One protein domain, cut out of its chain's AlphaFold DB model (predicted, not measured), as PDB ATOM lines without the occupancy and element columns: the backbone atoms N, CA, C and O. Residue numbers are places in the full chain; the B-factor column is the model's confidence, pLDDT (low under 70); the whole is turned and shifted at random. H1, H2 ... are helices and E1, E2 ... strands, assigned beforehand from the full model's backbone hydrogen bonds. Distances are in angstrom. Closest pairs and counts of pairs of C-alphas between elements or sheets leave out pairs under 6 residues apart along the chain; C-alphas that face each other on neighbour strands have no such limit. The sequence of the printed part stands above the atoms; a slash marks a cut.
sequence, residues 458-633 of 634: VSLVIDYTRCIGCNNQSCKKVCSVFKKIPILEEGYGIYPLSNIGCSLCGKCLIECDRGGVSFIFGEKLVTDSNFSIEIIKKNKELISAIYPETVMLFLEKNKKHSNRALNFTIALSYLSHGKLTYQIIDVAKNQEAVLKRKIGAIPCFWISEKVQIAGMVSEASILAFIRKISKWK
ATOM      1  N   VAL A 458     153.643 116.955 172.881       89.62
ATOM      2  CA  VAL A 458     152.340 116.434 173.313       89.62
ATOM      3  C   VAL A 458     151.321 116.561 172.183       89.62
ATOM      4  O   VAL A 458     151.245 117.563 171.478       89.62
ATOM      5  N   SER A 459     150.504 115.522 172.013       90.12
ATOM      6  CA  SER A 459     149.388 115.514 171.064       90.12
ATOM      7  C   SER A 459     148.063 115.260 171.776       90.12
ATOM      8  O   SER A 459     147.975 114.435 172.689       90.12
ATOM      9  N   LEU A 460     147.013 115.945 171.325       88.94
ATOM     10  CA  LEU A 460     145.634 115.691 171.722       88.94
ATOM     11  C   LEU A 460     145.097 114.465 170.975       88.94
ATOM     12  O   LEU A 460     145.214 114.365 169.756       88.94
ATOM     13  N   VAL A 461     144.467 113.554 171.707       88.31
ATOM     14  CA  VAL A 461     143.823 112.353 171.181       88.31
ATOM     15  C   VAL A 461     142.335 112.377 171.491       88.31
ATOM     16  O   VAL A 461     141.927 112.497 172.647       88.31
ATOM     17  N   ILE A 462     141.527 112.211 170.448       85.44
ATOM     18  CA  ILE A 462     140.072 112.091 170.548       85.44
ATOM     19  C   ILE A 462     139.674 110.688 170.104       85.44
ATOM     20  O   ILE A 462     139.923 110.303 168.963       85.44
ATOM     21  N   ASP A 463     139.058 109.929 171.005       84.44
ATOM     22  CA  ASP A 463     138.417 108.649 170.720       84.44
ATOM     23  C   ASP A 463     136.978 108.892 170.254       84.44
ATOM     24  O   ASP A 463     136.052 109.033 171.058       84.44
ATOM     25  N   TYR A 464     136.779 108.933 168.937       79.50
ATOM     26  CA  TYR A 464     135.467 109.169 168.346       79.50
ATOM     27  C   TYR A 464     134.475 108.045 168.655       79.50
ATOM     28  O   TYR A 464     133.275 108.300 168.680       79.50
ATOM     29  N   THR A 465     134.943 106.832 168.986       76.75
ATOM     30  CA  THR A 465     134.052 105.713 169.342       76.75
ATOM     31  C   THR A 465     133.335 105.950 170.670       76.75
ATOM     32  O   THR A 465     132.156 105.630 170.803       76.75
ATOM     33  N   ARG A 466     134.005 106.600 171.632       76.94
ATOM     34  CA  ARG A 466     133.408 107.019 172.914       76.94
ATOM     35  C   ARG A 466     132.529 108.264 172.774       76.94
ATOM     36  O   ARG A 466     131.677 108.529 173.624       76.94
ATOM     37  N   CYS A 467     132.702 109.016 171.689       73.00
ATOM     38  CA  CYS A 467     131.918 110.209 171.382       73.00
ATOM     39  C   CYS A 467     130.575 109.906 170.687       73.00
ATOM     40  O   CYS A 467     129.751 110.814 170.581       73.00
ATOM     41  N   ILE A 468     130.310 108.660 170.260       67.06
ATOM     42  CA  ILE A 468     129.070 108.273 169.555       67.06
ATOM     43  C   ILE A 468     127.844 108.512 170.449       67.06
ATOM     44  O   ILE A 468     127.661 107.850 171.467       67.06
ATOM     45  N   GLY A 469     126.993 109.471 170.074       60.25
ATOM     46  CA  GLY A 469     125.802 109.873 170.835       60.25
ATOM     47  C   GLY A 469     126.034 111.001 171.851       60.25
ATOM     48  O   GLY A 469     125.176 111.231 172.700       60.25
ATOM     49  N   CYS A 470     127.190 111.670 171.821       67.19
ATOM     50  CA  CYS A 470     127.424 112.920 172.543       67.19
ATOM     51  C   CYS A 470     126.976 114.101 171.666       67.19
ATOM     52  O   CYS A 470     127.203 114.090 170.456       67.19
ATOM     53  N   ASN A 471     126.348 115.132 172.241       60.38
ATOM     54  CA  ASN A 471     126.007 116.324 171.465       60.38
ATOM     55  C   ASN A 471     127.303 117.068 171.092       60.38
ATOM     56  O   ASN A 471     127.982 117.626 171.954       60.38
ATOM     57  N   ASN A 472     127.626 117.107 169.797       58.22
ATOM     58  CA  ASN A 472     128.808 117.773 169.236       58.22
ATOM     59  C   ASN A 472     128.921 119.265 169.615       58.22
ATOM     60  O   ASN A 472     129.992 119.862 169.495       58.22
ATOM     61  N   GLN A 473     127.832 119.883 170.081       61.66
ATOM     62  CA  GLN A 473     127.833 121.255 170.579       61.66
ATOM     63  C   GLN A 473     128.467 121.395 171.971       61.66
ATOM     64  O   GLN A 473     129.016 122.457 172.261       61.66
ATOM     65  N   SER A 474     128.449 120.359 172.815       69.56
ATOM     66  CA  SER A 474     128.981 120.439 174.182       69.56
ATOM     67  C   SER A 474     130.490 120.686 174.178       69.56
ATOM     68  O   SER A 474     130.936 121.696 174.710       69.56
ATOM     69  N   CYS A 475     131.280 119.876 173.465       72.00
ATOM     70  CA  CYS A 475     132.737 120.064 173.389       72.00
ATOM     71  C   CYS A 475     133.138 121.414 172.762       72.00
ATOM     72  O   CYS A 475     134.115 122.031 173.186       72.00
ATOM     73  N   LYS A 476     132.357 121.912 171.791       74.69
ATOM     74  CA  LYS A 476     132.574 123.230 171.166       74.69
ATOM     75  C   LYS A 476     132.277 124.403 172.109       74.69
ATOM     76  O   LYS A 476     132.867 125.467 171.929       74.69
ATOM     77  N   LYS A 477     131.382 124.226 173.090       74.69
ATOM     78  CA  LYS A 477     131.143 125.198 174.173       74.69
ATOM     79  C   LYS A 477     132.277 125.181 175.201       74.69
ATOM     80  O   LYS A 477     132.643 126.234 175.709       74.69
ATOM     81  N   VAL A 478     132.848 124.004 175.474       77.56
ATOM     82  CA  VAL A 478     133.943 123.831 176.441       77.56
ATOM     83  C   VAL A 478     135.226 124.525 175.988       77.56
ATOM     84  O   VAL A 478     135.835 125.261 176.772       77.56
ATOM     85  N   CYS A 479     135.653 124.279 174.745       78.00
ATOM     86  CA  CYS A 479     136.916 124.793 174.223       78.00
ATOM     87  C   CYS A 479     136.815 125.168 172.737       78.00
ATOM     88  O   CYS A 479     136.342 124.389 171.904       78.00
ATOM     89  N   SER A 480     137.318 126.359 172.398       77.31
ATOM     90  CA  SER A 480     137.357 126.895 171.029       77.31
ATOM     91  C   SER A 480     138.204 126.041 170.083       77.31
ATOM     92  O   SER A 480     137.911 125.988 168.890       77.31
ATOM     93  N   VAL A 481     139.188 125.309 170.614       81.19
ATOM     94  CA  VAL A 481     140.041 124.364 169.878       81.19
ATOM     95  C   VAL A 481     139.214 123.324 169.111       81.19
ATOM     96  O   VAL A 481     139.503 123.051 167.948       81.19
ATOM     97  N   PHE A 482     138.117 122.818 169.688       78.19
ATOM     98  CA  PHE A 482     137.253 121.841 169.011       78.19
ATOM     99  C   PHE A 482     136.482 122.414 167.815       78.19
ATOM    100  O   PHE A 482     135.891 121.648 167.057       78.19
ATOM    101  N   LYS A 483     136.479 123.739 167.600       75.50
ATOM    102  CA  LYS A 483     135.933 124.330 166.367       75.50
ATOM    103  C   LYS A 483     136.828 124.054 165.155       75.50
ATOM    104  O   LYS A 483     136.301 123.948 164.055       75.50
ATOM    105  N   LYS A 484     138.145 123.918 165.360       73.44
ATOM    106  CA  LYS A 484     139.140 123.659 164.303       73.44
ATOM    107  C   LYS A 484     139.292 122.169 163.966       73.44
ATOM    108  O   LYS A 484     139.945 121.826 162.987       73.44
ATOM    109  N   ILE A 485     138.722 121.280 164.781       75.56
ATOM    110  CA  ILE A 485     138.911 119.833 164.663       75.56
ATOM    111  C   ILE A 485     137.755 119.214 163.857       75.56
ATOM    112  O   ILE A 485     136.595 119.376 164.250       75.56
ATOM    113  N   PRO A 486     138.033 118.486 162.757       67.38
ATOM    114  CA  PRO A 486     136.998 117.775 162.017       67.38
ATOM    115  C   PRO A 486     136.472 116.600 162.848       67.38
ATOM    116  O   PRO A 486     137.250 115.806 163.376       67.38
ATOM    117  N   ILE A 487     135.149 116.482 162.948       62.84
ATOM    118  CA  ILE A 487     134.493 115.384 163.661       62.84
ATOM    119  C   ILE A 487     134.475 114.177 162.724       62.84
ATOM    120  O   ILE A 487     133.827 114.215 161.681       62.84
ATOM    121  N   LEU A 488     135.209 113.126 163.082       63.59
ATOM    122  CA  LEU A 488     135.209 111.865 162.345       63.59
ATOM    123  C   LEU A 488     134.158 110.925 162.944       63.59
ATOM    124  O   LEU A 488     133.984 110.878 164.159       63.59
ATOM    125  N   GLU A 489     133.471 110.162 162.095       56.56
ATOM    126  CA  GLU A 489     132.413 109.240 162.534       56.56
ATOM    127  C   GLU A 489     132.977 107.988 163.228       56.56
ATOM    128  O   GLU A 489     132.301 107.387 164.060       56.56
ATOM    129  N   GLU A 490     134.235 107.609 162.954       60.00
ATOM    130  CA  GLU A 490     134.870 106.445 163.578       60.00
ATOM    131  C   GLU A 490     136.398 106.586 163.726       60.00
ATOM    132  O   GLU A 490     137.097 106.953 162.782       60.00
ATOM    133  N   GLY A 491     136.943 106.163 164.875       73.81
ATOM    134  CA  GLY A 491     138.386 105.983 165.096       73.81
ATOM    135  C   GLY A 491     139.004 106.929 166.128       73.81
ATOM    136  O   GLY A 491     138.312 107.448 166.998       73.81
ATOM    137  N   TYR A 492     140.322 107.125 166.033       77.62
ATOM    138  CA  TYR A 492     141.080 108.062 166.863       77.62
ATOM    139  C   TYR A 492     141.584 109.219 166.007       77.62
ATOM    140  O   TYR A 492     142.184 108.985 164.957       77.62
ATOM    141  N   GLY A 493     141.386 110.451 166.462       81.12
ATOM    142  CA  GLY A 493     142.077 111.618 165.918       81.12
ATOM    143  C   GLY A 493     143.279 111.952 166.786       81.12
ATOM    144  O   GLY A 493     143.118 112.069 167.997       81.12
ATOM    145  N   ILE A 494     144.464 112.085 166.187       84.69
ATOM    146  CA  ILE A 494     145.667 112.590 166.858       84.69
ATOM    147  C   ILE A 494     145.957 113.958 166.274       84.69
ATOM    148  O   ILE A 494     146.114 114.093 165.061       84.69
ATOM    149  N   TYR A 495     146.042 114.955 167.138       86.56
ATOM    150  CA  TYR A 495     146.266 116.327 166.742       86.56
ATOM    151  C   TYR A 495     147.422 116.902 167.574       86.56
ATOM    152  O   TYR A 495     147.251 117.103 168.780       86.56
ATOM    153  N   PRO A 496     148.602 117.133 166.969       85.69
ATOM    154  CA  PRO A 496     149.720 117.803 167.637       85.69
ATOM    155  C   PRO A 496     149.294 119.171 168.167       85.69
ATOM    156  O   PRO A 496     148.595 119.899 167.460       85.69
ATOM    157  N   LEU A 497     149.678 119.524 169.398       85.25
ATOM    158  CA  LEU A 497     149.220 120.780 170.008       85.25
ATOM    159  C   LEU A 497     149.735 122.013 169.256       85.25
ATOM    160  O   LEU A 497     148.983 122.984 169.135       85.25
ATOM    161  N   SER A 498     150.949 121.934 168.697       81.25
ATOM    162  CA  SER A 498     151.543 122.958 167.829       81.25
ATOM    163  C   SER A 498     150.613 123.358 166.678       81.25
ATOM    164  O   SER A 498     150.370 124.538 166.458       81.25
ATOM    165  N   ASN A 499     149.982 122.386 166.014       81.19
ATOM    166  CA  ASN A 499     149.151 122.639 164.832       81.19
ATOM    167  C   ASN A 499     147.766 123.222 165.152       81.19
ATOM    168  O   ASN A 499     147.118 123.793 164.277       81.19
ATOM    169  N   ILE A 500     147.256 123.033 166.374       78.88
ATOM    170  CA  ILE A 500     145.895 123.474 166.732       78.88
ATOM    171  C   ILE A 500     145.901 124.796 167.517       78.88
ATOM    172  O   ILE A 500     144.868 125.476 167.589       78.88
ATOM    173  N   GLY A 501     147.048 125.167 168.098       75.38
ATOM    174  CA  GLY A 501     147.171 126.296 169.021       75.38
ATOM    175  C   GLY A 501     146.496 126.007 170.361       75.38
ATOM    176  O   GLY A 501     145.685 126.797 170.841       75.38
ATOM    177  N   CYS A 502     146.735 124.822 170.933       80.56
ATOM    178  CA  CYS A 502     146.179 124.440 172.231       80.56
ATOM    179  C   CYS A 502     147.201 124.680 173.350       80.56
ATOM    180  O   CYS A 502     148.267 124.074 173.353       80.56
ATOM    181  N   SER A 503     146.826 125.486 174.345       74.06
ATOM    182  CA  SER A 503     147.644 125.831 175.520       74.06
ATOM    183  C   SER A 503     147.690 124.752 176.615       74.06
ATOM    184  O   SER A 503     148.198 124.995 177.704       74.06
ATOM    185  N   LEU A 504     147.140 123.557 176.358       83.44
ATOM    186  CA  LEU A 504     147.120 122.418 177.291       83.44
ATOM    187  C   LEU A 504     146.506 122.723 178.677       83.44
ATOM    188  O   LEU A 504     146.944 122.199 179.695       83.44
ATOM    189  N   CYS A 505     145.428 123.510 178.738       79.12
ATOM    190  CA  CYS A 505     144.783 123.862 180.013       79.12
ATOM    191  C   CYS A 505     144.085 122.691 180.740       79.12
ATOM    192  O   CYS A 505     143.694 122.830 181.891       79.12
ATOM    193  N   GLY A 506     143.850 121.552 180.078       82.69
ATOM    194  CA  GLY A 506     143.235 120.363 180.689       82.69
ATOM    195  C   GLY A 506     141.712 120.404 180.886       82.69
ATOM    196  O   GLY A 506     141.114 119.371 181.183       82.69
ATOM    197  N   LYS A 507     141.043 121.538 180.636       85.06
ATOM    198  CA  LYS A 507     139.580 121.681 180.786       85.06
ATOM    199  C   LYS A 507     138.784 120.627 180.009       85.06
ATOM    200  O   LYS A 507     137.861 120.014 180.537       85.06
ATOM    201  N   CYS A 508     139.174 120.375 178.761       84.69
ATOM    202  CA  CYS A 508     138.509 119.410 177.884       84.69
ATOM    203  C   CYS A 508     138.605 117.958 178.372       84.69
ATOM    204  O   CYS A 508     137.737 117.152 178.052       84.69
ATOM    205  N   LEU A 509     139.642 117.633 179.147       87.75
ATOM    206  CA  LEU A 509     139.832 116.319 179.749       87.75
ATOM    207  C   LEU A 509     138.864 116.114 180.924       87.75
ATOM    208  O   LEU A 509     138.277 115.044 181.064       87.75
ATOM    209  N   ILE A 510     138.672 117.150 181.747       86.06
ATOM    210  CA  ILE A 510     137.811 117.100 182.935       86.06
ATOM    211  C   ILE A 510     136.328 117.231 182.585       86.06
ATOM    212  O   ILE A 510     135.517 116.505 183.149       86.06
ATOM    213  N   GLU A 511     135.950 118.097 181.647       84.56
ATOM    214  CA  GLU A 511     134.540 118.271 181.259       84.56
ATOM    215  C   GLU A 511     134.032 117.166 180.313       84.56
ATOM    216  O   GLU A 511     132.855 117.126 179.968       84.56
ATOM    217  N   CYS A 512     134.893 116.233 179.891       82.00
ATOM    218  CA  CYS A 512     134.467 115.070 179.122       82.00
ATOM    219  C   CYS A 512     133.905 113.982 180.052       82.00
ATOM    220  O   CYS A 512     134.654 113.301 180.757       82.00
ATOM    221  N   ASP A 513     132.589 113.775 180.016       74.69
ATOM    222  CA  ASP A 513     131.924 112.737 180.823       74.69
ATOM    223  C   ASP A 513     132.156 111.321 180.290       74.69
ATOM    224  O   ASP A 513     132.181 110.359 181.049       74.69
ATOM    225  N   ARG A 514     132.375 111.176 178.978       77.25
ATOM    226  CA  ARG A 514     132.546 109.866 178.324       77.25
ATOM    227  C   ARG A 514     133.994 109.389 178.224       77.25
ATOM    228  O   ARG A 514     134.249 108.337 177.643       77.25
ATOM    229  N   GLY A 515     134.954 110.172 178.727       77.94
ATOM    230  CA  GLY A 515     136.378 109.822 178.679       77.94
ATOM    231  C   GLY A 515     136.911 109.599 177.257       77.94
ATOM    232  O   GLY A 515     137.712 108.691 177.034       77.94
ATOM    233  N   GLY A 516     136.410 110.374 176.287       79.31
ATOM    234  CA  GLY A 516     136.829 110.326 174.882       79.31
ATOM    235  C   GLY A 516     138.002 111.254 174.547       79.31
ATOM    236  O   GLY A 516     138.570 111.141 173.468       79.31
ATOM    237  N   VAL A 517     138.382 112.161 175.449       86.75
ATOM    238  CA  VAL A 517     139.495 113.107 175.267       86.75
ATOM    239  C   VAL A 517     140.683 112.650 176.111       86.75
ATOM    240  O   VAL A 517     140.511 112.320 177.280       86.75
ATOM    241  N   SER A 518     141.881 112.622 175.531       89.50
ATOM    242  CA  SER A 518     143.133 112.300 176.229       89.50
ATOM    243  C   SER A 518     144.331 112.964 175.548       89.50
ATOM    244  O   SER A 518     144.222 113.459 174.432       89.50
ATOM    245  N   PHE A 519     145.483 112.970 176.207       90.81
ATOM    246  CA  PHE A 519     146.751 113.477 175.693       90.81
ATOM    247  C   PHE A 519     147.798 112.366 175.652       90.81
ATOM    248  O   PHE A 519     147.805 111.469 176.502       90.81
ATOM    249  N   ILE A 520     148.691 112.422 174.667       91.50
ATOM    250  CA  ILE A 520     149.808 111.484 174.521       91.50
ATOM    251  C   ILE A 520     151.132 112.232 174.427       91.50
ATOM    252  O   ILE A 520     151.195 113.320 173.860       91.50
ATOM    253  N   PHE A 521     152.184 111.624 174.970       89.94
ATOM    254  CA  PHE A 521     153.556 112.096 174.840       89.94
ATOM    255  C   PHE A 521     154.244 111.362 173.678       89.94
ATOM    256  O   PHE A 521     154.507 110.155 173.755       89.94
ATOM    257  N   GLY A 522     154.506 112.088 172.592       85.12
ATOM    258  CA  GLY A 522     154.977 111.562 171.311       85.12
ATOM    259  C   GLY A 522     153.870 111.390 170.262       85.12
ATOM    260  O   GLY A 522     152.714 111.750 170.464       85.12
ATOM    261  N   GLU A 523     154.238 110.823 169.113       75.38
ATOM    262  CA  GLU A 523     153.390 110.798 167.911       75.38
ATOM    263  C   GLU A 523     152.585 109.498 167.735       75.38
ATOM    264  O   GLU A 523     151.614 109.442 166.976       75.38
ATOM    265  N   LYS A 524     152.976 108.406 168.407       76.31
ATOM    266  CA  LYS A 524     152.321 107.103 168.231       76.31
ATOM    267  C   LYS A 524     151.141 106.977 169.184       76.31
ATOM    268  O   LYS A 524     151.299 106.994 170.400       76.31
ATOM    269  N   LEU A 525     149.972 106.661 168.623       76.56
ATOM    270  CA  LEU A 525     148.777 106.337 169.403       76.56
ATOM    271  C   LEU A 525     149.027 105.146 170.338       76.56
ATOM    272  O   LEU A 525     149.181 104.012 169.875       76.56
ATOM    273  N   VAL A 526     149.063 105.400 171.642       75.50
ATOM    274  CA  VAL A 526     149.105 104.375 172.689       75.50
ATOM    275  C   VAL A 526     148.105 104.785 173.761       75.50
ATOM    276  O   VAL A 526     148.424 105.560 174.661       75.50
ATOM    277  N   THR A 527     146.869 104.314 173.617       66.38
ATOM    278  CA  THR A 527     145.761 104.648 174.515       66.38
ATOM    279  C   THR A 527     145.624 103.617 175.633       66.38
ATOM    280  O   THR A 527     145.993 102.449 175.486       66.38
ATOM    281  N   ASP A 528     145.103 104.055 176.779       70.56
ATOM    282  CA  ASP A 528     144.697 103.171 177.866       70.56
ATOM    283  C   ASP A 528     143.172 103.093 177.908       70.56
ATOM    284  O   ASP A 528     142.504 104.062 178.258       70.56
ATOM    285  N   SER A 529     142.617 101.930 177.555       65.25
ATOM    286  CA  SER A 529     141.174 101.683 177.609       65.25
ATOM    287  C   SER A 529     140.601 101.845 179.021       65.25
ATOM    288  O   SER A 529     139.429 102.185 179.153       65.25
ATOM    289  N   ASN A 530     141.426 101.651 180.056       69.12
ATOM    290  CA  ASN A 530     141.012 101.627 181.460       69.12
ATOM    291  C   ASN A 530     141.329 102.941 182.191       69.12
ATOM    292  O   ASN A 530     141.378 102.973 183.421       69.12
ATOM    293  N   PHE A 531     141.619 104.012 181.454       78.50
ATOM    294  CA  PHE A 531     141.839 105.322 182.044       78.50
ATOM    295  C   PHE A 531     140.505 105.961 182.450       78.50
ATOM    296  O   PHE A 531     139.623 106.145 181.610       78.50
ATOM    297  N   SER A 532     140.387 106.303 183.733       79.81
ATOM    298  CA  SER A 532     139.291 107.076 184.314       79.81
ATOM    299  C   SER A 532     139.866 108.181 185.210       79.81
ATOM    300  O   SER A 532     141.025 108.132 185.623       79.81
ATOM    301  N   ILE A 533     139.069 109.227 185.428       83.44
ATOM    302  CA  ILE A 533     139.392 110.382 186.287       83.44
ATOM    303  C   ILE A 533     138.282 110.566 187.343       83.44
ATOM    304  O   ILE A 533     138.279 111.535 188.097       83.44
ATOM    305  N   GLU A 534     137.302 109.664 187.424       84.69
ATOM    306  CA  GLU A 534     136.121 109.855 188.274       84.69
ATOM    307  C   GLU A 534     136.462 110.027 189.758       84.69
ATOM    308  O   GLU A 534     135.887 110.897 190.418       84.69
ATOM    309  N   ILE A 535     137.416 109.258 190.298       84.31
ATOM    310  CA  ILE A 535     137.782 109.361 191.717       84.31
ATOM    311  C   ILE A 535     138.506 110.691 191.973       84.31
ATOM    312  O   ILE A 535     138.278 111.339 192.997       84.31
ATOM    313  N   ILE A 536     139.322 111.148 191.022       85.19
ATOM    314  CA  ILE A 536     140.007 112.444 191.101       85.19
ATOM    315  C   ILE A 536     138.987 113.593 191.048       85.19
ATOM    316  O   ILE A 536     139.057 114.494 191.881       85.19
ATOM    317  N   LYS A 537     137.985 113.531 190.155       85.88
ATOM    318  CA  LYS A 537     136.890 114.522 190.089       85.88
ATOM    319  C   LYS A 537     136.117 114.607 191.411       85.88
ATOM    320  O   LYS A 537     135.815 115.708 191.868       85.88
ATOM    321  N   LYS A 538     135.833 113.464 192.052       87.56
ATOM    322  CA  LYS A 538     135.154 113.412 193.362       87.56
ATOM    323  C   LYS A 538     135.944 114.097 194.482       87.56
ATOM    324  O   LYS A 538     135.338 114.595 195.418       87.56
ATOM    325  N   ASN A 539     137.273 114.159 194.382       87.00
ATOM    326  CA  ASN A 539     138.155 114.757 195.392       87.00
ATOM    327  C   ASN A 539     138.644 116.170 195.007       87.00
ATOM    328  O   ASN A 539     139.690 116.609 195.486       87.00
ATOM    329  N   LYS A 540     137.907 116.900 194.155       85.00
ATOM    330  CA  LYS A 540     138.301 118.238 193.672       85.00
ATOM    331  C   LYS A 540     138.623 119.240 194.790       85.00
ATOM    332  O   LYS A 540     139.551 120.025 194.639       85.00
ATOM    333  N   GLU A 541     137.903 119.193 195.910       83.88
ATOM    334  CA  GLU A 541     138.071 120.141 197.024       83.88
ATOM    335  C   GLU A 541     139.455 120.002 197.660       83.88
ATOM    336  O   GLU A 541     140.182 120.985 197.802       83.88
ATOM    337  N   LEU A 542     139.877 118.761 197.913       83.69
ATOM    338  CA  LEU A 542     141.204 118.448 198.436       83.69
ATOM    339  C   LEU A 542     142.320 118.880 197.472       83.69
ATOM    340  O   LEU A 542     143.380 119.307 197.913       83.69
ATOM    341  N   ILE A 543     142.080 118.801 196.160       82.75
ATOM    342  CA  ILE A 543     143.060 119.196 195.136       82.75
ATOM    343  C   ILE A 543     143.159 120.723 195.016       82.75
ATOM    344  O   ILE A 543     144.250 121.266 194.862       82.75
ATOM    345  N   SER A 544     142.035 121.431 195.138       81.38
ATOM    346  CA  SER A 544     141.997 122.899 195.093       81.38
ATOM    347  C   SER A 544     142.713 123.566 196.281       81.38
ATOM    348  O   SER A 544     143.207 124.695 196.169       81.38
ATOM    349  N   ALA A 545     142.816 122.845 197.402       78.81
ATOM    350  CA  ALA A 545     143.470 123.282 198.633       78.81
ATOM    351  C   ALA A 545     144.997 123.072 198.648       78.81
ATOM    352  O   ALA A 545     145.649 123.444 199.617       78.81
ATOM    353  N   ILE A 546     145.587 122.480 197.603       76.31
ATOM    354  CA  ILE A 546     147.036 122.239 197.533       76.31
ATOM    355  C   ILE A 546     147.802 123.572 197.468       76.31
ATOM    356  O   ILE A 546     147.398 124.487 196.747       76.31
ATOM    357  N   TYR A 547     148.928 123.655 198.180       74.94
ATOM    358  CA  TYR A 547     149.886 124.752 198.042       74.94
ATOM    359  C   TYR A 547     150.609 124.700 196.690       74.94
ATOM    360  O   TYR A 547     150.902 123.607 196.207       74.94
ATOM    361  N   PRO A 548     150.954 125.853 196.097       74.50
ATOM    362  CA  PRO A 548     151.699 125.899 194.846       74.50
ATOM    363  C   PRO A 548     152.984 125.068 194.883       74.50
ATOM    364  O   PRO A 548     153.830 125.287 195.749       74.50
ATOM    365  N   GLU A 549     153.121 124.131 193.945       79.62
ATOM    366  CA  GLU A 549     154.243 123.191 193.882       79.62
ATOM    367  C   GLU A 549     154.511 122.788 192.423       79.62
ATOM    368  O   GLU A 549     153.579 122.670 191.622       79.62
ATOM    369  N   THR A 550     155.781 122.557 192.072       81.75
ATOM    370  CA  THR A 550     156.176 122.067 190.740       81.75
ATOM    371  C   THR A 550     156.507 120.581 190.805       81.75
ATOM    372  O   THR A 550     157.376 120.167 191.569       81.75
ATOM    373  N   VAL A 551     155.854 119.770 189.974       86.44
ATOM    374  CA  VAL A 551     156.118 118.330 189.860       86.44
ATOM    375  C   VAL A 551     156.984 118.040 188.638       86.44
ATOM    376  O   VAL A 551     156.595 118.335 187.508       86.44
ATOM    377  N   MET A 552     158.137 117.404 188.835       87.44
ATOM    378  CA  MET A 552     158.933 116.870 187.729       87.44
ATOM    379  C   MET A 552     158.381 115.511 187.309       87.44
ATOM    380  O   MET A 552     158.319 114.567 188.099       87.44
ATOM    381  N   LEU A 553     157.956 115.424 186.053       90.62
ATOM    382  CA  LEU A 553     157.327 114.253 185.471       90.62
ATOM    383  C   LEU A 553     158.276 113.604 184.464       90.62
ATOM    384  O   LEU A 553     158.457 114.091 183.348       90.62
ATOM    385  N   PHE A 554     158.858 112.477 184.860       91.44
ATOM    386  CA  PHE A 554     159.757 111.694 184.018       91.44
ATOM    387  C   PHE A 554     158.942 110.746 183.147       91.44
ATOM    388  O   PHE A 554     158.288 109.831 183.664       91.44
ATOM    389  N   LEU A 555     158.971 110.970 181.833       91.44
ATOM    390  CA  LEU A 555     158.183 110.229 180.853       91.44
ATOM    391  C   LEU A 555     159.064 109.632 179.753       91.44
ATOM    392  O   LEU A 555     160.039 110.228 179.309       91.44
ATOM    393  N   GLU A 556     158.638 108.478 179.249       90.06
ATOM    394  CA  GLU A 556     159.117 107.918 177.981       90.06
ATOM    395  C   GLU A 556     158.082 108.128 176.871       90.06
ATOM    396  O   GLU A 556     156.890 107.847 177.064       90.06
ATOM    397  N   LYS A 557     158.543 108.551 175.689       89.88
ATOM    398  CA  LYS A 557     157.701 108.729 174.497       89.88
ATOM    399  C   LYS A 557     157.027 107.425 174.070       89.88
ATOM    400  O   LYS A 557     157.627 106.351 174.075       89.88
ATOM    401  N   ASN A 558     155.781 107.527 173.601       87.75
ATOM    402  CA  ASN A 558     155.014 106.417 173.020       87.75
ATOM    403  C   ASN A 558     154.784 105.223 173.973       87.75
ATOM    404  O   ASN A 558     154.635 104.084 173.520       87.75
ATOM    405  N   LYS A 559     154.742 105.456 175.290       89.38
ATOM    406  CA  LYS A 559     154.457 104.424 176.299       89.38
ATOM    407  C   LYS A 559     153.104 104.654 176.966       89.38
ATOM    408  O   LYS A 559     152.736 105.771 177.317       89.38
ATOM    409  N   LYS A 560     152.383 103.554 177.206       88.75
ATOM    410  CA  LYS A 560     151.036 103.560 177.801       88.75
ATOM    411  C   LYS A 560     151.016 104.202 179.192       88.75
ATOM    412  O   LYS A 560     150.184 105.062 179.462       88.75
ATOM    413  N   HIS A 561     151.937 103.793 180.063       89.06
ATOM    414  CA  HIS A 561     151.999 104.296 181.434       89.06
ATOM    415  C   HIS A 561     152.412 105.774 181.483       89.06
ATOM    416  O   HIS A 561     151.805 106.529 182.238       89.06
ATOM    417  N   SER A 562     153.332 106.214 180.616       90.38
ATOM    418  CA  SER A 562     153.697 107.631 180.477       90.38
ATOM    419  C   SER A 562     152.502 108.504 180.093       90.38
ATOM    420  O   SER A 562     152.253 109.524 180.726       90.38
ATOM    421  N   ASN A 563     151.703 108.068 179.111       91.06
ATOM    422  CA  ASN A 563     150.492 108.786 178.704       91.06
ATOM    423  C   ASN A 563     149.474 108.862 179.847       91.06
ATOM    424  O   ASN A 563     148.823 109.887 180.043       91.06
ATOM    425  N   ARG A 564     149.343 107.796 180.641       90.06
ATOM    426  CA  ARG A 564     148.468 107.787 181.819       90.06
ATOM    427  C   ARG A 564     148.920 108.800 182.875       90.06
ATOM    428  O   ARG A 564     148.102 109.576 183.358       90.06
ATOM    429  N   ALA A 565     150.215 108.825 183.187       90.69
ATOM    430  CA  ALA A 565     150.804 109.791 184.111       90.69
ATOM    431  C   ALA A 565     150.628 111.240 183.621       90.69
ATOM    432  O   ALA A 565     150.207 112.103 184.390       90.69
ATOM    433  N   LEU A 566     150.851 111.490 182.327       91.62
ATOM    434  CA  LEU A 566     150.632 112.794 181.701       91.62
ATOM    435  C   LEU A 566     149.186 113.278 181.879       91.62
ATOM    436  O   LEU A 566     148.964 114.378 182.380       91.62
ATOM    437  N   ASN A 567     148.200 112.452 181.517       91.75
ATOM    438  CA  ASN A 567     146.787 112.830 181.617       91.75
ATOM    439  C   ASN A 567     146.363 113.129 183.055       91.75
ATOM    440  O   ASN A 567     145.636 114.091 183.293       91.75
ATOM    441  N   PHE A 568     146.834 112.340 184.020       91.12
ATOM    442  CA  PHE A 568     146.569 112.644 185.416       91.12
ATOM    443  C   PHE A 568     147.199 113.964 185.854       91.12
ATOM    444  O   PHE A 568     146.542 114.750 186.522       91.12
ATOM    445  N   THR A 569     148.434 114.242 185.447       90.06
ATOM    446  CA  THR A 569     149.116 115.494 185.802       90.06
ATOM    447  C   THR A 569     148.374 116.711 185.248       90.06
ATOM    448  O   THR A 569     148.136 117.672 185.976       90.06
ATOM    449  N   ILE A 570     147.916 116.634 183.994       89.88
ATOM    450  CA  ILE A 570     147.089 117.673 183.361       89.88
ATOM    451  C   ILE A 570     145.769 117.859 184.126       89.88
ATOM    452  O   ILE A 570     145.370 118.986 184.413       89.88
ATOM    453  N   ALA A 571     145.107 116.759 184.500       89.69
ATOM    454  CA  ALA A 571     143.881 116.794 185.293       89.69
ATOM    455  C   ALA A 571     144.090 117.468 186.664       89.69
ATOM    456  O   ALA A 571     143.278 118.298 187.069       89.69
ATOM    457  N   LEU A 572     145.184 117.149 187.361       88.56
ATOM    458  CA  LEU A 572     145.525 117.754 188.653       88.56
ATOM    459  C   LEU A 572     145.875 119.234 188.535       88.56
ATOM    460  O   LEU A 572     145.453 120.026 189.374       88.56
ATOM    461  N   SER A 573     146.609 119.618 187.493       87.50
ATOM    462  CA  SER A 573     146.937 121.020 187.238       87.50
ATOM    463  C   SER A 573     145.667 121.849 187.027       87.50
ATOM    464  O   SER A 573     145.498 122.886 187.663       87.50
ATOM    465  N   TYR A 574     144.699 121.340 186.257       87.19
ATOM    466  CA  TYR A 574     143.409 122.010 186.079       87.19
ATOM    467  C   TYR A 574     142.584 122.088 187.377       87.19
ATOM    468  O   TYR A 574     142.094 123.156 187.737       87.19
ATOM    469  N   LEU A 575     142.447 120.974 188.109       86.00
ATOM    470  CA  LEU A 575     141.652 120.913 189.347       86.00
ATOM    471  C   LEU A 575     142.265 121.706 190.511       86.00
ATOM    472  O   LEU A 575     141.543 122.119 191.414       86.00
ATOM    473  N   SER A 576     143.579 121.929 190.493       83.25
ATOM    474  CA  SER A 576     144.282 122.794 191.450       83.25
ATOM    475  C   SER A 576     144.311 124.264 191.020       83.25
ATOM    476  O   SER A 576     144.983 125.068 191.662       83.25
ATOM    477  N   HIS A 577     143.607 124.634 189.942       78.25
ATOM    478  CA  HIS A 577     143.619 125.982 189.363       78.25
ATOM    479  C   HIS A 577     145.031 126.475 189.005       78.25
ATOM    480  O   HIS A 577     145.379 127.635 189.209       78.25
ATOM    481  N   GLY A 578     145.865 125.567 188.497       72.81
ATOM    482  CA  GLY A 578     147.231 125.849 188.072       72.81
ATOM    483  C   GLY A 578     148.264 125.862 189.197       72.81
ATOM    484  O   GLY A 578     149.445 125.947 188.877       72.81
ATOM    485  N   LYS A 579     147.869 125.738 190.478       76.25
ATOM    486  CA  LYS A 579     148.804 125.711 191.623       76.25
ATOM    487  C   LYS A 579     149.785 124.542 191.541       76.25
ATOM    488  O   LYS A 579     150.956 124.697 191.872       76.25
ATOM    489  N   LEU A 580     149.311 123.377 191.098       82.12
ATOM    490  CA  LEU A 580     150.173 122.242 190.799       82.12
ATOM    491  C   LEU A 580     150.663 122.382 189.356       82.12
ATOM    492  O   LEU A 580     149.939 122.087 188.398       82.12
ATOM    493  N   THR A 581     151.894 122.858 189.207       81.56
ATOM    494  CA  THR A 581     152.569 122.919 187.911       81.56
ATOM    495  C   THR A 581     153.371 121.655 187.674       81.56
ATOM    496  O   THR A 581     153.644 120.877 188.590       81.56
ATOM    497  N   TYR A 582     153.723 121.412 186.419       86.81
ATOM    498  CA  TYR A 582     154.494 120.239 186.055       86.81
ATOM    499  C   TYR A 582     155.503 120.555 184.965       86.81
ATOM    500  O   TYR A 582     155.251 121.375 184.083       86.81
ATOM    501  N   GLN A 583     156.631 119.860 185.025       85.56
ATOM    502  CA  GLN A 583     157.681 119.883 184.015       85.56
ATOM    503  C   GLN A 583     157.813 118.480 183.436       85.56
ATOM    504  O   GLN A 583     157.893 117.509 184.188       85.56
ATOM    505  N   ILE A 584     157.809 118.358 182.108       88.25
ATOM    506  CA  ILE A 584     157.985 117.066 181.440       88.25
ATOM    507  C   ILE A 584     159.465 116.879 181.127       88.25
ATOM    508  O   ILE A 584     160.051 117.691 180.419       88.25
ATOM    509  N   ILE A 585     160.041 115.786 181.620       87.25
ATOM    510  CA  ILE A 585     161.420 115.393 181.338       87.25
ATOM    511  C   ILE A 585     161.385 114.114 180.504       87.25
ATOM    512  O   ILE A 585     160.871 113.083 180.953       87.25
ATOM    513  N   ASP A 586     161.927 114.184 179.288       87.75
ATOM    514  CA  ASP A 586     162.100 113.017 178.424       87.75
ATOM    515  C   ASP A 586     163.303 112.205 178.894       87.75
ATOM    516  O   ASP A 586     164.451 112.644 178.805       87.75
ATOM    517  N   VAL A 587     163.029 111.005 179.397       86.94
ATOM    518  CA  VAL A 587     164.060 110.116 179.943       86.94
ATOM    519  C   VAL A 587     165.057 109.675 178.869       86.94
ATOM    520  O   VAL A 587     166.219 109.431 179.180       86.94
ATOM    521  N   ALA A 588     164.630 109.589 177.605       82.44
ATOM    522  CA  ALA A 588     165.520 109.174 176.526       82.44
ATOM    523  C   ALA A 588     166.618 110.211 176.248       82.44
ATOM    524  O   ALA A 588     167.723 109.816 175.887       82.44
ATOM    525  N   LYS A 589     166.312 111.502 176.435       80.75
ATOM    526  CA  LYS A 589     167.273 112.601 176.278       80.75
ATOM    527  C   LYS A 589     168.073 112.835 177.561       80.75
ATOM    528  O   LYS A 589     169.291 112.871 177.528       80.75
ATOM    529  N   ASN A 590     167.401 112.865 178.713       81.56
ATOM    530  CA  ASN A 590     168.009 113.303 179.972       81.56
ATOM    531  C   ASN A 590     168.286 112.131 180.927       81.56
ATOM    532  O   ASN A 590     167.761 112.085 182.046       81.56
ATOM    533  N   GLN A 591     169.117 111.172 180.505       77.56
ATOM    534  CA  GLN A 591     169.454 110.000 181.328       77.56
ATOM    535  C   GLN A 591     170.196 110.380 182.620       77.56
ATOM    536  O   GLN A 591     169.956 109.786 183.675       77.56
ATOM    537  N   GLU A 592     171.030 111.423 182.588       79.38
ATOM    538  CA  GLU A 592     171.736 111.904 183.780       79.38
ATOM    539  C   GLU A 592     170.788 112.357 184.896       79.38
ATOM    540  O   GLU A 592     171.037 112.114 186.079       79.38
ATOM    541  N   ALA A 593     169.678 113.004 184.529       78.75
ATOM    542  CA  ALA A 593     168.696 113.512 185.479       78.75
ATOM    543  C   ALA A 593     168.005 112.381 186.258       78.75
ATOM    544  O   ALA A 593     167.627 112.588 187.416       78.75
ATOM    545  N   VAL A 594     167.868 111.206 185.632       80.81
ATOM    546  CA  VAL A 594     167.302 109.979 186.216       80.81
ATOM    547  C   VAL A 594     168.294 109.331 187.180       80.81
ATOM    548  O   VAL A 594     167.914 108.976 188.298       80.81
ATOM    549  N   LEU A 595     169.570 109.245 186.784       79.88
ATOM    550  CA  LEU A 595     170.645 108.688 187.611       79.88
ATOM    551  C   LEU A 595     170.897 109.533 188.866       79.88
ATOM    552  O   LEU A 595     170.904 108.996 189.975       79.88
ATOM    553  N   LYS A 596     171.009 110.861 188.714       82.62
ATOM    554  CA  LYS A 596     171.223 111.808 189.827       82.62
ATOM    555  C   LYS A 596     170.125 111.710 190.892       82.62
ATOM    556  O   LYS A 596     170.404 111.843 192.078       82.62
ATOM    557  N   ARG A 597     168.882 111.438 190.481       81.31
ATOM    558  CA  ARG A 597     167.704 111.375 191.366       81.31
ATOM    559  C   ARG A 597     167.328 109.957 191.812       81.31
ATOM    560  O   ARG A 597     166.304 109.797 192.472       81.31
ATOM    561  N   LYS A 598     168.136 108.940 191.470       81.75
ATOM    562  CA  LYS A 598     167.940 107.520 191.838       81.75
ATOM    563  C   LYS A 598     166.535 106.990 191.506       81.75
ATOM    564  O   LYS A 598     165.914 106.285 192.303       81.75
ATOM    565  N   ILE A 599     166.010 107.342 190.333       83.81
ATOM    566  CA  ILE A 599     164.661 106.939 189.912       83.81
ATOM    567  C   ILE A 599     164.692 105.487 189.418       83.81
ATOM    568  O   ILE A 599     165.337 105.180 188.421       83.81
ATOM    569  N   GLY A 600     163.978 104.590 190.108       79.00
ATOM    570  CA  GLY A 600     163.989 103.150 189.807       79.00
ATOM    571  C   GLY A 600     162.975 102.676 188.756       79.00
ATOM    572  O   GLY A 600     163.137 101.588 188.210       79.00
ATOM    573  N   ALA A 601     161.920 103.449 188.473       86.44
ATOM    574  CA  ALA A 601     160.888 103.075 187.500       86.44
ATOM    575  C   ALA A 601     160.255 104.298 186.817       86.44
ATOM    576  O   ALA A 601     160.206 105.386 187.385       86.44
ATOM    577  N   ILE A 602     159.743 104.102 185.599       88.88
ATOM    578  CA  ILE A 602     159.158 105.144 184.741       88.88
ATOM    579  C   ILE A 602     157.728 104.714 184.354       88.88
ATOM    580  O   ILE A 602     157.513 103.533 184.067       88.88
ATOM    581  N   PRO A 603     156.731 105.619 184.318       90.75
ATOM    582  CA  PRO A 603     156.801 107.049 184.633       90.75
ATOM    583  C   PRO A 603     157.068 107.323 186.117       90.75
ATOM    584  O   PRO A 603     156.706 106.509 186.967       90.75
ATOM    585  N   CYS A 604     157.673 108.475 186.417       89.75
ATOM    586  CA  CYS A 604     157.918 108.922 187.789       89.75
ATOM    587  C   CYS A 604     157.414 110.353 188.012       89.75
ATOM    588  O   CYS A 604     157.744 111.257 187.245       89.75
ATOM    589  N   PHE A 605     156.628 110.546 189.071       89.94
ATOM    590  CA  PHE A 605     156.274 111.841 189.641       89.94
ATOM    591  C   PHE A 605     157.276 112.148 190.743       89.94
ATOM    592  O   PHE A 605     157.340 111.405 191.721       89.94
ATOM    593  N   TRP A 606     158.025 113.233 190.610       87.56
ATOM    594  CA  TRP A 606     159.067 113.600 191.559       87.56
ATOM    595  C   TRP A 606     158.881 115.046 192.020       87.56
ATOM    596  O   TRP A 606     158.758 115.952 191.199       87.56
ATOM    597  N   ILE A 607     158.870 115.258 193.336       84.69
ATOM    598  CA  ILE A 607     158.929 116.592 193.970       84.69
ATOM    599  C   ILE A 607     160.180 116.688 194.843       84.69
ATOM    600  O   ILE A 607     160.900 117.679 194.814       84.69
ATOM    601  N   SER A 608     160.448 115.637 195.616       81.44
ATOM    602  CA  SER A 608     161.642 115.496 196.446       81.44
ATOM    603  C   SER A 608     161.956 114.014 196.640       81.44
ATOM    604  O   SER A 608     161.112 113.158 196.368       81.44
ATOM    605  N   GLU A 609     163.131 113.680 197.180       73.69
ATOM    606  CA  GLU A 609     163.503 112.280 197.451       73.69
ATOM    607  C   GLU A 609     162.473 111.536 198.321       73.69
ATOM    608  O   GLU A 609     162.220 110.346 198.129       73.69
ATOM    609  N   LYS A 610     161.827 112.248 199.256       75.75
ATOM    610  CA  LYS A 610     160.797 111.689 200.144       75.75
ATOM    611  C   LYS A 610     159.423 111.613 199.477       75.75
ATOM    612  O   LYS A 610     158.575 110.838 199.928       75.75
ATOM    613  N   VAL A 611     159.166 112.401 198.435       82.00
ATOM    614  CA  VAL A 611     157.858 112.537 197.779       82.00
ATOM    615  C   VAL A 611     158.014 112.228 196.292       82.00
ATOM    616  O   VAL A 611     158.136 113.120 195.452       82.00
ATOM    617  N   GLN A 612     157.993 110.928 195.983       85.75
ATOM    618  CA  GLN A 612     157.988 110.416 194.618       85.75
ATOM    619  C   GLN A 612     157.037 109.228 194.445       85.75
ATOM    620  O   GLN A 612     156.774 108.484 195.394       85.75
ATOM    621  N   ILE A 613     156.533 109.050 193.225       87.00
ATOM    622  CA  ILE A 613     155.753 107.881 192.799       87.00
ATOM    623  C   ILE A 613     156.289 107.412 191.461       87.00
ATOM    624  O   ILE A 613     156.260 108.167 190.498       87.00
ATOM    625  N   ALA A 614     156.707 106.154 191.396       85.94
ATOM    626  CA  ALA A 614     157.291 105.555 190.207       85.94
ATOM    627  C   ALA A 614     156.504 104.310 189.760       85.94
ATOM    628  O   ALA A 614     155.967 103.573 190.588       85.94
ATOM    629  N   GLY A 615     156.454 104.052 188.451       83.62
ATOM    630  CA  GLY A 615     155.904 102.822 187.873       83.62
ATOM    631  C   GLY A 615     154.414 102.890 187.521       83.62
ATOM    632  O   GLY A 615     153.977 103.768 186.778       83.62
ATOM    633  N   MET A 616     153.617 101.906 187.962       80.06
ATOM    634  CA  MET A 616     152.211 101.790 187.552       80.06
ATOM    635  C   MET A 616     151.320 102.781 188.313       80.06
ATOM    636  O   MET A 616     150.947 102.568 189.464       80.06
ATOM    637  N   VAL A 617     150.944 103.862 187.633       82.81
ATOM    638  CA  VAL A 617     150.168 104.963 188.214       82.81
ATOM    639  C   VAL A 617     148.665 104.675 188.144       82.81
ATOM    640  O   VAL A 617     148.074 104.616 187.064       82.81
ATOM    641  N   SER A 618     148.033 104.524 189.306       86.38
ATOM    642  CA  SER A 618     146.583 104.378 189.496       86.38
ATOM    643  C   SER A 618     145.959 105.631 190.131       86.38
ATOM    644  O   SER A 618     146.657 106.436 190.750       86.38
ATOM    645  N   GLU A 619     144.632 105.784 190.043       84.94
ATOM    646  CA  GLU A 619     143.912 106.890 190.706       84.94
ATOM    647  C   GLU A 619     144.153 106.901 192.226       84.94
ATOM    648  O   GLU A 619     144.385 107.956 192.815       84.94
ATOM    649  N   ALA A 620     144.198 105.721 192.855       85.25
ATOM    650  CA  ALA A 620     144.471 105.581 194.283       85.25
ATOM    651  C   ALA A 620     145.892 106.038 194.651       85.25
ATOM    652  O   ALA A 620     146.067 106.777 195.619       85.25
ATOM    653  N   SER A 621     146.902 105.655 193.857       87.81
ATOM    654  CA  SER A 621     148.283 106.104 194.093       87.81
ATOM    655  C   SER A 621     148.430 107.619 193.966       87.81
ATOM    656  O   SER A 621     149.152 108.231 194.746       87.81
ATOM    657  N   ILE A 622     147.689 108.246 193.050       87.38
ATOM    658  CA  ILE A 622     147.713 109.699 192.878       87.38
ATOM    659  C   ILE A 622     147.022 110.415 194.032       87.38
ATOM    660  O   ILE A 622     147.525 111.415 194.527       87.38
ATOM    661  N   LEU A 623     145.897 109.906 194.524       86.31
ATOM    662  CA  LEU A 623     145.269 110.502 195.703       86.31
ATOM    663  C   LEU A 623     146.158 110.371 196.942       86.31
ATOM    664  O   LEU A 623     146.231 111.301 197.743       86.31
ATOM    665  N   ALA A 624     146.884 109.258 197.081       85.69
ATOM    666  CA  ALA A 624     147.899 109.112 198.119       85.69
ATOM    667  C   ALA A 624     149.038 110.134 197.953       85.69
ATOM    668  O   ALA A 624     149.448 110.740 198.942       85.69
ATOM    669  N   PHE A 625     149.489 110.383 196.717       86.19
ATOM    670  CA  PHE A 625     150.460 111.436 196.395       86.19
ATOM    671  C   PHE A 625     150.007 112.799 196.898       86.19
ATOM    672  O   PHE A 625     150.724 113.480 197.623       86.19
ATOM    673  N   ILE A 626     148.780 113.174 196.547       85.00
ATOM    674  CA  ILE A 626     148.235 114.495 196.833       85.00
ATOM    675  C   ILE A 626     148.039 114.671 198.330       85.00
ATOM    676  O   ILE A 626     148.398 115.707 198.878       85.00
ATOM    677  N   ARG A 627     147.542 113.641 199.021       84.25
ATOM    678  CA  ARG A 627     147.464 113.648 200.486       84.25
ATOM    679  C   ARG A 627     148.842 113.812 201.118       84.25
ATOM    680  O   ARG A 627     148.946 114.478 202.139       84.25
ATOM    681  N   LYS A 628     149.892 113.231 200.529       81.94
ATOM    682  CA  LYS A 628     151.270 113.390 201.012       81.94
ATOM    683  C   LYS A 628     151.770 114.823 200.835       81.94
ATOM    684  O   LYS A 628     152.359 115.345 201.768       81.94
ATOM    685  N   ILE A 629     151.486 115.453 199.693       78.94
ATOM    686  CA  ILE A 629     151.822 116.863 199.422       78.94
ATOM    687  C   ILE A 629     151.060 117.790 200.375       78.94
ATOM    688  O   ILE A 629     151.659 118.645 201.015       78.94
ATOM    689  N   SER A 630     149.750 117.579 200.515       69.12
ATOM    690  CA  SER A 630     148.878 118.385 201.373       69.12
ATOM    691  C   SER A 630     149.248 118.274 202.857       69.12
ATOM    692  O   SER A 630     149.262 119.286 203.545       69.12
ATOM    693  N   LYS A 631     149.621 117.079 203.345       60.09
ATOM    694  CA  LYS A 631     150.073 116.868 204.733       60.09
ATOM    695  C   LYS A 631     151.458 117.435 205.040       60.09
ATOM    696  O   LYS A 631     151.803 117.552 206.204       60.09
ATOM    697  N   TRP A 632     152.286 117.707 204.032       53.12
ATOM    698  CA  TRP A 632     153.667 118.151 204.252       53.12
ATOM    699  C   TRP A 632     153.784 119.644 204.591       53.12
ATOM    700  O   TRP A 632     154.851 120.082 205.004       53.12
ATOM    701  N   LYS A 633     152.707 120.418 204.409       49.72
ATOM    702  CA  LYS A 633     152.666 121.872 204.638       49.72
ATOM    703  C   LYS A 633     151.574 122.304 205.634       49.72
ATOM    704  O   LYS A 633     151.318 123.498 205.742       49.72
TER     705      LYS A 633
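Overview. This is residues 458 to 633 of the 634 residues of a protein of Candidatus Methanofastidiosa archaeon (UniProt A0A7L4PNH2). Look for one long helix, H8, in the middle, with a small sheet on either side of it: the edge strand E3 of a three-stranded sheet packs on H8, and H8 in turn covers part of a twisted four-stranded sheet, with H10 over the same face. The short helices H1 to H5 gather about the smaller sheet, and H9 sits at the other far end, grazing the larger one. The printed part has 176 residues, with ten named helices and seven named strands in the order E1 H1 H2 H3 E2 H4 H5 E3 H6 H7 E4 H8 E5 H9 E6 E7 H10. The sheets are E2 E1 E3, antiparallel, and E5 E4 E6 E7, mixed; the class is mixed, and the whole is compact, with a radius of gyration of the C-alphas of 16.2 A and spans of 46 by 36 by 27 A.

Arrangement. Start at E1, residues 458 to 463, whose antiparallel neighbours are E2, residues 492 to 496, with N 460 and O 495 2.8 A apart, and E3, residues 517 to 521, with N 461 and O 518 2.7 A apart. H1, residues 464 to 467, H4, residues 497 to 500, and H5, residues 507 to 510, only graze this sheet; E2, H4, H5 and E3 form a split strand-helix-strand unit, E1 lying between its strands, with a right-handed crossover. H2, residues 472 to 478, and H3, residues 480 to 483, are not on it; H2 only just touches H5, with 3 pairs of C-alphas within 8 A, the closest Val 478 and Cys 508, 6.5 A. H6, residues 534 to 538, and H7, residues 540 to 544, meet only through their link. E4, residues 549 to 555, H8, residues 560 to 575, and E5, residues 580 to 586, form a right-handed strand-helix-strand unit, its parallel strands joined through a helix; N 551 and O 581 are 2.8 A apart. The closest C-alphas of H8 and E3 are Asn 563 and Ile 520, 5.0 A; H7 touches H8 at residues 572 to 575 alone, closest at Ser 544 and Leu 575, 6.1 A. H9, residues 591 to 596, only grazes the larger sheet. E6, residues 604 to 608, is antiparallel to E4, with N 552 and O 606 2.8 A apart, and forms a hairpin with E7, residues 611 to 614, with N 605 and O 613 2.8 A apart. H10, residues 619 to 631, lies over E6 and E7 at a height over the sheet of 9.6 A, on the same face as H8, at 9.2 A: two layers, helices on one face of a sheet. H6 only just touches H10, with 3 pairs, closest at Ile 535 and Glu 619, 6.7 A, through residues 619 to 623 alone. Each O i to N i+4 pair is within hydrogen-bond range in H6 to H10; H2 has 2 of 3, and H1, H3, H4 and H5 are too short for one.

Along the chain. Find C-alpha 458 at (152.340, 116.434, 173.313), where E1 begins its 16.2 A. H8 runs 22.9 A from C-alpha 560 at (151.036, 103.560, 177.801). E4 spans 18.8 A, E5 19.5 A, and H10 18.3 A, ending at C-alpha 631 at (150.073, 116.868, 204.733).

Size, cuts and confidence. The two C-alphas farthest apart are those of Gly 469 and Lys 596, 49.3 A. The printed part has no cut, and its one long link is E3 to H6, residues 522 to 533. The mean pLDDT of the printed part is 81.0; it is under 70 at residues 468 to 474, 486 to 490, 527, 529 to 530 and 630 to 633.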